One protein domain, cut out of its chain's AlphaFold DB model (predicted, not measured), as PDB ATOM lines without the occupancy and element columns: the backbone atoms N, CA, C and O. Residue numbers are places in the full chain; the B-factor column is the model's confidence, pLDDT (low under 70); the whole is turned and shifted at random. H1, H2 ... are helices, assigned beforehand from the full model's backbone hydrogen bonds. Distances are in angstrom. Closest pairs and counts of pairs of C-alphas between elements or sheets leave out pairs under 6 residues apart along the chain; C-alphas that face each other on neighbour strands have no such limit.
ATOM      1  N   ALA A 300     -40.718  14.658 -28.468       93.75
ATOM      2  CA  ALA A 300     -39.940  15.396 -29.468       93.75
ATOM      3  C   ALA A 300     -40.608  16.705 -29.935       93.75
ATOM      4  O   ALA A 300     -40.000  17.473 -30.671       93.75
ATOM      5  N   SER A 301     -41.824  17.009 -29.466       92.06
ATOM      6  CA  SER A 301     -42.395  18.361 -29.554       92.06
ATOM      7  C   SER A 301     -41.573  19.417 -28.795       92.06
ATOM      8  O   SER A 301     -41.698  20.610 -29.074       92.06
ATOM      9  N   ALA A 302     -40.730  18.997 -27.846       93.62
ATOM     10  CA  ALA A 302     -39.778  19.850 -27.147       93.62
ATOM     11  C   ALA A 302     -38.364  19.722 -27.759       93.62
ATOM     12  O   ALA A 302     -37.783  18.634 -27.694       93.62
ATOM     13  N   PRO A 303     -37.763  20.815 -28.274       93.31
ATOM     14  CA  PRO A 303     -36.430  20.781 -28.890       93.31
ATOM     15  C   PRO A 303     -35.323  20.251 -27.969       93.31
ATOM     16  O   PRO A 303     -34.403  19.584 -28.424       93.31
ATOM     17  N   GLU A 304     -35.424  20.481 -26.657       95.12
ATOM     18  CA  GLU A 304     -34.453  19.988 -25.669       95.12
ATOM     19  C   GLU A 304     -34.448  18.452 -25.579       95.12
ATOM     20  O   GLU A 304     -33.443  17.837 -25.229       95.12
ATOM     21  N   ILE A 305     -35.574  17.808 -25.900       94.88
ATOM     22  CA  ILE A 305     -35.659  16.346 -25.981       94.88
ATOM     23  C   ILE A 305     -35.033  15.850 -27.285       94.88
ATOM     24  O   ILE A 305     -34.385  14.805 -27.281       94.88
ATOM     25  N   VAL A 306     -35.180  16.599 -28.383       95.56
ATOM     26  CA  VAL A 306     -34.529  16.290 -29.667       95.56
ATOM     27  C   VAL A 306     -33.007  16.373 -29.535       95.56
ATOM     28  O   VAL A 306     -32.307  15.486 -30.017       95.56
ATOM     29  N   GLU A 307     -32.491  17.374 -28.816       94.69
ATOM     30  CA  GLU A 307     -31.065  17.481 -28.475       94.69
ATOM     31  C   GLU A 307     -30.568  16.233 -27.735       94.69
ATOM     32  O   GLU A 307     -29.633  15.575 -28.193       94.69
ATOM     33  N   LYS A 308     -31.262  15.820 -26.667       94.50
ATOM     34  CA  LYS A 308     -30.932  14.587 -25.930       94.50
ATOM     35  C   LYS A 308     -31.035  13.332 -26.798       94.50
ATOM     36  O   LYS A 308     -30.214  12.425 -26.677       94.50
ATOM     37  N   ALA A 309     -32.029  13.263 -27.684       95.00
ATOM     38  CA  ALA A 309     -32.196  12.169 -28.640       95.00
ATOM     39  C   ALA A 309     -31.014  12.056 -29.605       95.00
ATOM     40  O   ALA A 309     -30.533  10.951 -29.877       95.00
ATOM     41  N   PHE A 310     -30.524  13.194 -30.088       93.88
ATOM     42  CA  PHE A 310     -29.358  13.256 -30.951       93.88
ATOM     43  C   PHE A 310     -28.085  12.825 -30.205       93.88
ATOM     44  O   PHE A 310     -27.378  11.929 -30.668       93.88
ATOM     45  N   GLU A 311     -27.840  13.373 -29.011       94.06
ATOM     46  CA  GLU A 311     -26.676  13.038 -28.175       94.06
ATOM     47  C   GLU A 311     -26.643  11.558 -27.763       94.06
ATOM     48  O   GLU A 311     -25.592  10.912 -27.815       94.06
ATOM     49  N   ALA A 312     -27.801  10.982 -27.429       94.69
ATOM     50  CA  ALA A 312     -27.935   9.572 -27.067       94.69
ATOM     51  C   ALA A 312     -27.795   8.604 -28.262       94.69
ATOM     52  O   ALA A 312     -27.846   7.387 -28.073       94.69
ATOM     53  N   ARG A 313     -27.608   9.119 -29.489       94.75
ATOM     54  CA  ARG A 313     -27.583   8.349 -30.745       94.75
ATOM     55  C   ARG A 313     -28.866   7.544 -30.971       94.75
ATOM     56  O   ARG A 313     -28.817   6.379 -31.372       94.75
ATOM     57  N   LEU A 314     -30.023   8.168 -30.736       94.62
ATOM     58  CA  LEU A 314     -31.322   7.547 -31.003       94.62
ATOM     59  C   LEU A 314     -31.515   7.261 -32.501       94.62
ATOM     60  O   LEU A 314     -31.999   6.192 -32.851       94.62
ATOM     61  N   VAL A 315     -31.117   8.187 -33.382       93.75
ATOM     62  CA  VAL A 315     -31.336   8.068 -34.838       93.75
ATOM     63  C   VAL A 315     -30.666   6.812 -35.426       93.75
ATOM     64  O   VAL A 315     -31.393   6.008 -36.010       93.75
ATOM     65  N   PRO A 316     -29.356   6.552 -35.207       93.25
ATOM     66  CA  PRO A 316     -28.731   5.304 -35.654       93.25
ATOM     67  C   PRO A 316     -29.415   4.049 -35.104       93.25
ATOM     68  O   PRO A 316     -29.653   3.105 -35.845       93.25
ATOM     69  N   PHE A 317     -29.802   4.052 -33.823       93.25
ATOM     70  CA  PHE A 317     -30.498   2.912 -33.224       93.25
ATOM     71  C   PHE A 317     -31.839   2.612 -33.911       93.25
ATOM     72  O   PHE A 317     -32.173   1.451 -34.133       93.25
ATOM     73  N   VAL A 318     -32.624   3.642 -34.245       92.19
ATOM     74  CA  VAL A 318     -33.922   3.447 -34.910       92.19
ATOM     75  C   VAL A 318     -33.738   2.964 -36.356       92.19
ATOM     76  O   VAL A 318     -34.533   2.148 -36.817       92.19
ATOM     77  N   LEU A 319     -32.684   3.399 -37.054       91.19
ATOM     78  CA  LEU A 319     -32.329   2.874 -38.380       91.19
ATOM     79  C   LEU A 319     -31.905   1.397 -38.314       91.19
ATOM     80  O   LEU A 319     -32.431   0.572 -39.061       91.19
ATOM     81  N   GLU A 320     -31.052   1.028 -37.353       90.56
ATOM     82  CA  GLU A 320     -30.682  -0.373 -37.090       90.56
ATOM     83  C   GLU A 320     -31.913  -1.237 -36.764       90.56
ATOM     84  O   GLU A 320     -32.038  -2.375 -37.229       90.56
ATOM     85  N   LEU A 321     -32.867  -0.686 -36.002       88.94
ATOM     86  CA  LEU A 321     -34.129  -1.356 -35.694       88.94
ATOM     87  C   LEU A 321     -34.938  -1.642 -36.971       88.94
ATOM     88  O   LEU A 321     -35.451  -2.752 -37.116       88.94
ATOM     89  N   LEU A 322     -35.019  -0.685 -37.905       86.81
ATOM     90  CA  LEU A 322     -35.704  -0.858 -39.193       86.81
ATOM     91  C   LEU A 322     -35.023  -1.903 -40.092       86.81
ATOM     92  O   LEU A 322     -35.733  -2.635 -40.785       86.81
ATOM     93  N   ALA A 323     -33.691  -2.006 -40.041       84.94
ATOM     94  CA  ALA A 323     -32.905  -2.923 -40.867       84.94
ATOM     95  C   ALA A 323     -33.052  -4.407 -40.470       84.94
ATOM     96  O   ALA A 323     -32.971  -5.283 -41.330       84.94
ATOM     97  N   GLY A 324     -33.281  -4.721 -39.189       76.62
ATOM     98  CA  GLY A 324     -33.381  -6.128 -38.764       76.62
ATOM     99  C   GLY A 324     -33.710  -6.404 -37.295       76.62
ATOM    100  O   GLY A 324     -33.658  -7.551 -36.869       76.62
ATOM    101  N   GLY A 325     -34.064  -5.396 -36.491       74.06
ATOM    102  CA  GLY A 325     -34.240  -5.559 -35.037       74.06
ATOM    103  C   GLY A 325     -35.653  -5.938 -34.573       74.06
ATOM    104  O   GLY A 325     -35.921  -5.967 -33.372       74.06
ATOM    105  N   LEU A 326     -36.579  -6.192 -35.498       78.06
ATOM    106  CA  LEU A 326     -38.020  -6.259 -35.214       78.06
ATOM    107  C   LEU A 326     -38.585  -7.678 -35.100       78.06
ATOM    108  O   LEU A 326     -39.767  -7.845 -34.823       78.06
ATOM    109  N   GLU A 327     -37.752  -8.699 -35.283       76.56
ATOM    110  CA  GLU A 327     -38.154 -10.115 -35.289       76.56
ATOM    111  C   GLU A 327     -38.764 -10.581 -33.957       76.56
ATOM    112  O   GLU A 327     -39.515 -11.550 -33.915       76.56
ATOM    113  N   ARG A 328     -38.435  -9.889 -32.861       75.25
ATOM    114  CA  ARG A 328     -38.887 -10.198 -31.495       75.25
ATOM    115  C   ARG A 328     -40.102  -9.376 -31.051       75.25
ATOM    116  O   ARG A 328     -40.534  -9.514 -29.910       75.25
ATOM    117  N   CYS A 329     -40.615  -8.493 -31.904       78.31
ATOM    118  CA  CYS A 329     -41.781  -7.668 -31.603       78.31
ATOM    119  C   CYS A 329     -43.074  -8.410 -31.966       78.31
ATOM    120  O   CYS A 329     -43.131  -9.071 -32.998       78.31
ATOM    121  N   GLU A 330     -44.123  -8.257 -31.152       76.31
ATOM    122  CA  GLU A 330     -45.442  -8.855 -31.430       76.31
ATOM    123  C   GLU A 330     -46.079  -8.281 -32.705       76.31
ATOM    124  O   GLU A 330     -46.628  -9.030 -33.508       76.31
ATOM    125  N   ASP A 331     -45.943  -6.967 -32.920       83.88
ATOM    126  CA  ASP A 331     -46.379  -6.282 -34.142       83.88
ATOM    127  C   ASP A 331     -45.214  -5.516 -34.800       83.88
ATOM    128  O   ASP A 331     -45.018  -4.316 -34.568       83.88
ATOM    129  N   PRO A 332     -44.405  -6.195 -35.635       86.00
ATOM    130  CA  PRO A 332     -43.293  -5.567 -36.342       86.00
ATOM    131  C   PRO A 332     -43.731  -4.417 -37.256       86.00
ATOM    132  O   PRO A 332     -42.974  -3.465 -37.437       86.00
ATOM    133  N   SER A 333     -44.934  -4.481 -37.834       86.31
ATOM    134  CA  SER A 333     -45.429  -3.479 -38.784       86.31
ATOM    135  C   SER A 333     -45.785  -2.172 -38.080       86.31
ATOM    136  O   SER A 333     -45.349  -1.105 -38.521       86.31
ATOM    137  N   ALA A 334     -46.495  -2.238 -36.949       87.12
ATOM    138  CA  ALA A 334     -46.790  -1.049 -36.149       87.12
ATOM    139  C   ALA A 334     -45.514  -0.400 -35.598       87.12
ATOM    140  O   ALA A 334     -45.356   0.821 -35.661       87.12
ATOM    141  N   VAL A 335     -44.551  -1.203 -35.124       89.50
ATOM    142  CA  VAL A 335     -43.275  -0.669 -34.623       89.50
ATOM    143  C   VAL A 335     -42.473   0.004 -35.748       89.50
ATOM    144  O   VAL A 335     -41.913   1.073 -35.510       89.50
ATOM    145  N   LYS A 336     -42.478  -0.529 -36.984       89.62
ATOM    146  CA  LYS A 336     -41.894   0.157 -38.159       89.62
ATOM    147  C   LYS A 336     -42.551   1.508 -38.407       89.62
ATOM    148  O   LYS A 336     -41.849   2.504 -38.572       89.62
ATOM    149  N   ALA A 337     -43.881   1.569 -38.385       89.44
ATOM    150  CA  ALA A 337     -44.606   2.821 -38.582       89.44
ATOM    151  C   ALA A 337     -44.257   3.853 -37.495       89.44
ATOM    152  O   ALA A 337     -44.005   5.022 -37.799       89.44
ATOM    153  N   HIS A 338     -44.171   3.422 -36.234       91.81
ATOM    154  CA  HIS A 338     -43.742   4.268 -35.120       91.81
ATOM    155  C   HIS A 338     -42.285   4.729 -35.250       91.81
ATOM    156  O   HIS A 338     -42.006   5.898 -34.992       91.81
ATOM    157  N   ALA A 339     -41.376   3.859 -35.692       91.94
ATOM    158  CA  ALA A 339     -39.976   4.194 -35.947       91.94
ATOM    159  C   ALA A 339     -39.840   5.267 -37.037       91.94
ATOM    160  O   ALA A 339     -39.227   6.309 -36.802       91.94
ATOM    161  N   VAL A 340     -40.489   5.075 -38.192       92.44
ATOM    162  CA  VAL A 340     -40.486   6.060 -39.289       92.44
ATOM    163  C   VAL A 340     -41.104   7.383 -38.834       92.44
ATOM    164  O   VAL A 340     -40.585   8.450 -39.159       92.44
ATOM    165  N   LYS A 341     -42.198   7.345 -38.059       92.56
ATOM    166  CA  LYS A 341     -42.813   8.554 -37.489       92.56
ATOM    167  C   LYS A 341     -41.864   9.296 -36.565       92.56
ATOM    168  O   LYS A 341     -41.703  10.498 -36.730       92.56
ATOM    169  N   CYS A 342     -41.204   8.579 -35.661       94.56
ATOM    170  CA  CYS A 342     -40.230   9.154 -34.748       94.56
ATOM    171  C   CYS A 342     -39.100   9.854 -35.518       94.56
ATOM    172  O   CYS A 342     -38.842  11.028 -35.272       94.56
ATOM    173  N   LEU A 343     -38.503   9.189 -36.516       94.31
ATOM    174  CA  LEU A 343     -37.439   9.770 -37.345       94.31
ATOM    175  C   LEU A 343     -37.898  11.025 -38.099       94.31
ATOM    176  O   LEU A 343     -37.204  12.038 -38.065       94.31
ATOM    177  N   LYS A 344     -39.085  10.997 -38.723       93.06
ATOM    178  CA  LYS A 344     -39.654  12.171 -39.412       93.06
ATOM    179  C   LYS A 344     -39.910  13.332 -38.452       93.06
ATOM    180  O   LYS A 344     -39.623  14.473 -38.793       93.06
ATOM    181  N   THR A 345     -40.425  13.055 -37.253       94.12
ATOM    182  CA  THR A 345     -40.654  14.083 -36.230       94.12
ATOM    183  C   THR A 345     -39.343  14.691 -35.737       94.12
ATOM    184  O   THR A 345     -39.262  15.908 -35.614       94.12
ATOM    185  N   LEU A 346     -38.305  13.880 -35.516       94.25
ATOM    186  CA  LEU A 346     -36.978  14.371 -35.131       94.25
ATOM    187  C   LEU A 346     -36.331  15.208 -36.249       94.25
ATOM    188  O   LEU A 346     -35.751  16.253 -35.976       94.25
ATOM    189  N   ALA A 347     -36.470  14.790 -37.512       93.31
ATOM    190  CA  ALA A 347     -35.961  15.524 -38.673       93.31
ATOM    191  C   ALA A 347     -36.706  16.848 -38.937       93.31
ATOM    192  O   ALA A 347     -36.157  17.747 -39.571       93.31
ATOM    193  N   ALA A 348     -37.942  16.986 -38.446       93.00
ATOM    194  CA  ALA A 348     -38.723  18.217 -38.549       93.00
ATOM    195  C   ALA A 348     -38.305  19.298 -37.532       93.00
ATOM    196  O   ALA A 348     -38.806  20.422 -37.601       93.00
ATOM    197  N   ASP A 349     -37.407  18.985 -36.591       94.00
ATOM    198  CA  ASP A 349     -36.898  19.959 -35.626       94.00
ATOM    199  C   ASP A 349     -36.129  21.094 -36.321       94.00
ATOM    200  O   ASP A 349     -35.288  20.877 -37.191       94.00
ATOM    201  N   ALA A 350     -36.381  22.337 -35.909       90.94
ATOM    202  CA  ALA A 350     -35.803  23.507 -36.566       90.94
ATOM    203  C   ALA A 350     -34.281  23.647 -36.372       90.94
ATOM    204  O   ALA A 350     -33.627  24.335 -37.156       90.94
ATOM    205  N   ARG A 351     -33.713  23.053 -35.315       92.12
ATOM    206  CA  ARG A 351     -32.314  23.248 -34.909       92.12
ATOM    207  C   ARG A 351     -31.440  22.091 -35.370       92.12
ATOM    208  O   ARG A 351     -30.398  22.323 -35.975       92.12
ATOM    209  N   LEU A 352     -31.865  20.861 -35.093       92.88
ATOM    210  CA  LEU A 352     -31.112  19.642 -35.397       92.88
ATOM    211  C   LEU A 352     -31.658  18.869 -36.598       92.88
ATOM    212  O   LEU A 352     -30.974  17.972 -37.092       92.88
ATOM    213  N   GLY A 353     -32.830  19.245 -37.113       90.88
ATOM    214  CA  GLY A 353     -33.454  18.611 -38.272       90.88
ATOM    215  C   GLY A 353     -32.526  18.441 -39.476       90.88
ATOM    216  O   GLY A 353     -32.438  17.325 -39.976       90.88
ATOM    217  N   PRO A 354     -31.751  19.459 -39.909       92.88
ATOM    218  CA  PRO A 354     -30.825  19.308 -41.036       92.88
ATOM    219  C   PRO A 354     -29.727  18.261 -40.804       92.88
ATOM    220  O   PRO A 354     -29.413  17.491 -41.707       92.88
ATOM    221  N   ALA A 355     -29.163  18.199 -39.593       92.88
ATOM    222  CA  ALA A 355     -28.134  17.217 -39.245       92.88
ATOM    223  C   ALA A 355     -28.718  15.799 -39.154       92.88
ATOM    224  O   ALA A 355     -28.105  14.837 -39.611       92.88
ATOM    225  N   ILE A 356     -29.926  15.672 -38.601       92.88
ATOM    226  CA  ILE A 356     -30.661  14.405 -38.550       92.88
ATOM    227  C   ILE A 356     -31.023  13.949 -39.965       92.88
ATOM    228  O   ILE A 356     -30.819  12.787 -40.297       92.88
ATOM    229  N   GLN A 357     -31.491  14.857 -40.821       92.31
ATOM    230  CA  GLN A 357     -31.825  14.560 -42.210       92.31
ATOM    231  C   GLN A 357     -30.601  14.091 -42.999       92.31
ATOM    232  O   GLN A 357     -30.726  13.156 -43.781       92.31
ATOM    233  N   GLN A 358     -29.423  14.674 -42.755       92.25
ATOM    234  CA  GLN A 358     -28.182  14.201 -43.362       92.25
ATOM    235  C   GLN A 358     -27.867  12.751 -42.959       92.25
ATOM    236  O   GLN A 358     -27.578  11.938 -43.829       92.25
ATOM    237  N   LEU A 359     -27.979  12.403 -41.670       90.88
ATOM    238  CA  LEU A 359     -27.779  11.020 -41.212       90.88
ATOM    239  C   LEU A 359     -28.786  10.051 -41.843       90.88
ATOM    240  O   LEU A 359     -28.442   8.913 -42.143       90.88
ATOM    241  N   LEU A 360     -30.028  10.501 -42.033       90.69
ATOM    242  CA  LEU A 360     -31.065   9.714 -42.695       90.69
ATOM    243  C   LEU A 360     -30.770   9.519 -44.189       90.69
ATOM    244  O   LEU A 360     -30.981   8.431 -44.703       90.69
ATOM    245  N   ASP A 361     -30.281  10.546 -44.885       89.56
ATOM    246  CA  ASP A 361     -29.956  10.474 -46.315       89.56
ATOM    247  C   ASP A 361     -28.683   9.646 -46.600       89.56
ATOM    248  O   ASP A 361     -28.491   9.173 -47.719       89.56
ATOM    249  N   GLU A 362     -27.810   9.457 -45.606       89.81
ATOM    250  CA  GLU A 362     -26.643   8.566 -45.691       89.81
ATOM    251  C   GLU A 362     -27.018   7.075 -45.544       89.81
ATOM    252  O   GLU A 362     -26.254   6.198 -45.965       89.81
ATOM    253  N   ASP A 363     -28.188   6.774 -44.972       89.25
ATOM    254  CA  ASP A 363     -28.649   5.413 -44.711       89.25
ATOM    255  C   ASP A 363     -29.430   4.824 -45.897       89.25
ATOM    256  O   ASP A 363     -30.399   5.395 -46.395       89.25
ATOM    257  N   ARG A 364     -29.023   3.630 -46.342       82.62
ATOM    258  CA  ARG A 364     -29.607   2.967 -47.521       82.62
ATOM    259  C   ARG A 364     -31.016   2.434 -47.288       82.62
ATOM    260  O   ARG A 364     -31.781   2.316 -48.241       82.62
ATOM    261  N   GLU A 365     -31.349   2.063 -46.055       77.75
ATOM    262  CA  GLU A 365     -32.667   1.516 -45.737       77.75
ATOM    263  C   GLU A 365     -33.706   2.634 -45.658       77.75
ATOM    264  O   GLU A 365     -34.866   2.422 -46.019       77.75
ATOM    265  N   TRP A 366     -33.298   3.843 -45.259       86.69
ATOM    266  CA  TRP A 366     -34.185   5.002 -45.169       86.69
ATOM    267  C   TRP A 366     -34.873   5.362 -46.494       86.69
ATOM    268  O   TRP A 366     -36.046   5.755 -46.482       86.69
ATOM    269  N   ASP A 367     -34.211   5.153 -47.635       81.00
ATOM    270  CA  ASP A 367     -34.780   5.396 -48.969       81.00
ATOM    271  C   ASP A 367     -36.098   4.637 -49.198       81.00
ATOM    272  O   ASP A 367     -37.024   5.159 -49.826       81.00
ATOM    273  N   ASN A 368     -36.240   3.445 -48.609       81.19
ATOM    274  CA  ASN A 368     -37.450   2.627 -48.708       81.19
ATOM    275  C   ASN A 368     -38.630   3.192 -47.890       81.19
ATOM    276  O   ASN A 368     -39.791   2.870 -48.161       81.19
ATOM    277  N   PHE A 369     -38.349   4.032 -46.887       80.31
ATOM    278  CA  PHE A 369     -39.324   4.508 -45.898       80.31
ATOM    279  C   PHE A 369     -39.620   6.011 -45.979       80.31
ATOM    280  O   PHE A 369     -40.691   6.450 -45.548       80.31
ATOM    281  N   LYS A 370     -38.727   6.814 -46.570       75.38
ATOM    282  CA  LYS A 370     -38.848   8.280 -46.653       75.38
ATOM    283  C   LYS A 370     -40.187   8.735 -47.253       75.38
ATOM    284  O   LYS A 370     -40.822   9.646 -46.717       75.38
ATOM    285  N   ALA A 371     -40.662   8.049 -48.295       72.00
ATOM    286  CA  ALA A 371     -41.896   8.376 -49.020       72.00
ATOM    287  C   ALA A 371     -43.193   7.785 -48.422       72.00
ATOM    288  O   ALA A 371     -44.275   8.107 -48.902       72.00
ATOM    289  N   GLN A 372     -43.123   6.933 -47.392       68.81
ATOM    290  CA  GLN A 372     -44.315   6.283 -46.826       68.81
ATOM    291  C   GLN A 372     -45.093   7.248 -45.912       68.81
ATOM    292  O   GLN A 372     -44.533   7.776 -44.945       68.81
ATOM    293  N   GLU A 373     -46.374   7.488 -46.202       57.78
ATOM    294  CA  GLU A 373     -47.289   8.239 -45.326       57.78
ATOM    295  C   GLU A 373     -47.858   7.341 -44.211       57.78
ATOM    296  O   GLU A 373     -48.128   6.156 -44.414       57.78
ATOM    297  N   HIS A 374     -48.017   7.904 -43.007       55.03
ATOM    298  CA  HIS A 374     -48.340   7.165 -41.774       55.03
ATOM    299  C   HIS A 374     -49.761   6.598 -41.704       55.03
ATOM    300  O   HIS A 374     -50.019   5.738 -40.861       55.03
ATOM    301  N   ASP A 375     -50.662   7.044 -42.577       51.06
ATOM    302  CA  ASP A 375     -52.082   6.678 -42.523       51.06
ATOM    303  C   ASP A 375     -52.350   5.241 -42.985       51.06
ATOM    304  O   ASP A 375     -53.385   4.668 -42.656       51.06
ATOM    305  N   LEU A 376     -51.401   4.606 -43.684       49.41
ATOM    306  CA  LEU A 376     -51.577   3.235 -44.174       49.41
ATOM    307  C   LEU A 376     -51.395   2.152 -43.091       49.41
ATOM    308  O   LEU A 376     -51.688   0.987 -43.350       49.41
ATOM    309  N   PHE A 377     -50.907   2.516 -41.897       49.50
ATOM    310  CA  PHE A 377     -50.562   1.565 -40.828       49.50
ATOM    311  C   PHE A 377     -51.475   1.628 -39.597       49.50
ATOM    312  O   PHE A 377     -51.375   0.762 -38.730       49.50
ATOM    313  N   LEU A 378     -52.370   2.613 -39.501       41.69
ATOM    314  CA  LEU A 378     -53.335   2.713 -38.406       41.69
ATOM    315  C   LEU A 378     -54.704   2.249 -38.910       41.69
ATOM    316  O   LEU A 378     -55.501   3.046 -39.402       41.69
TER     317      LEU A 378
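AT A GLANCE: This is residues 300 to 378 of the 398 residues of the protein "Hypothetical protein" of Haptolina brevifila (UniProt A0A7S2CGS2). H3, the longest helix, folds back on H2 as a helical hairpin, and H1 and H4 gather at the end of it where H2 begins and H3 ends. After H4, a stretch with no named element, residues 363 to 378, crosses one side of the hairpin. The printed part has 79 residues with four named helices in the order H1, H2, H3, H4 and no named strand; its class is all helix. It is compact, with a radius of gyration of the C-alphas of 12.3 A, and spans 33 by 23 by 21 A.

IN THESE COORDINATES: H3, residues 332 to 347, is 22.5 A long and begins with C-alpha 332 at (-43.293, -5.567, -36.342). H2 holds residues 314 to 324, 15.9 A. H1, residues 303 to 311, is 12.5 A long and begins with C-alpha 303 at (-36.430, 20.781, -28.890). H4, residues 353 to 362, is 14.2 A long and ends with C-alpha 362 at (-26.643, 8.566, -45.691).

HOW THE PARTS SIT: H3 touches H2, with its residues 336 to 343 alone, at a shallow tilt of 30 degrees, opposite ways; their closest C-alphas, of Val 318 and Ala 339, are 6.2 A apart. H3 and H4 touch only at the corner, closest at the C-alphas of Ala 347 and Gly 353, 4.0 A. H1 is close to H3 but not clearly touching it, closest at the C-alphas of Val 306 and Leu 346, 6.3 A. In H1, H2, H3 and H4 every O i to N i+4 pair is within hydrogen-bond range.

THE WHOLE: The C-alphas farthest apart, of Glu 330 and Arg 351, are 34.9 A apart. The printed part has no cut, and no link between helices is long. The mean pLDDT of the printed part is 85.9; residues 372 to 378 are under 70.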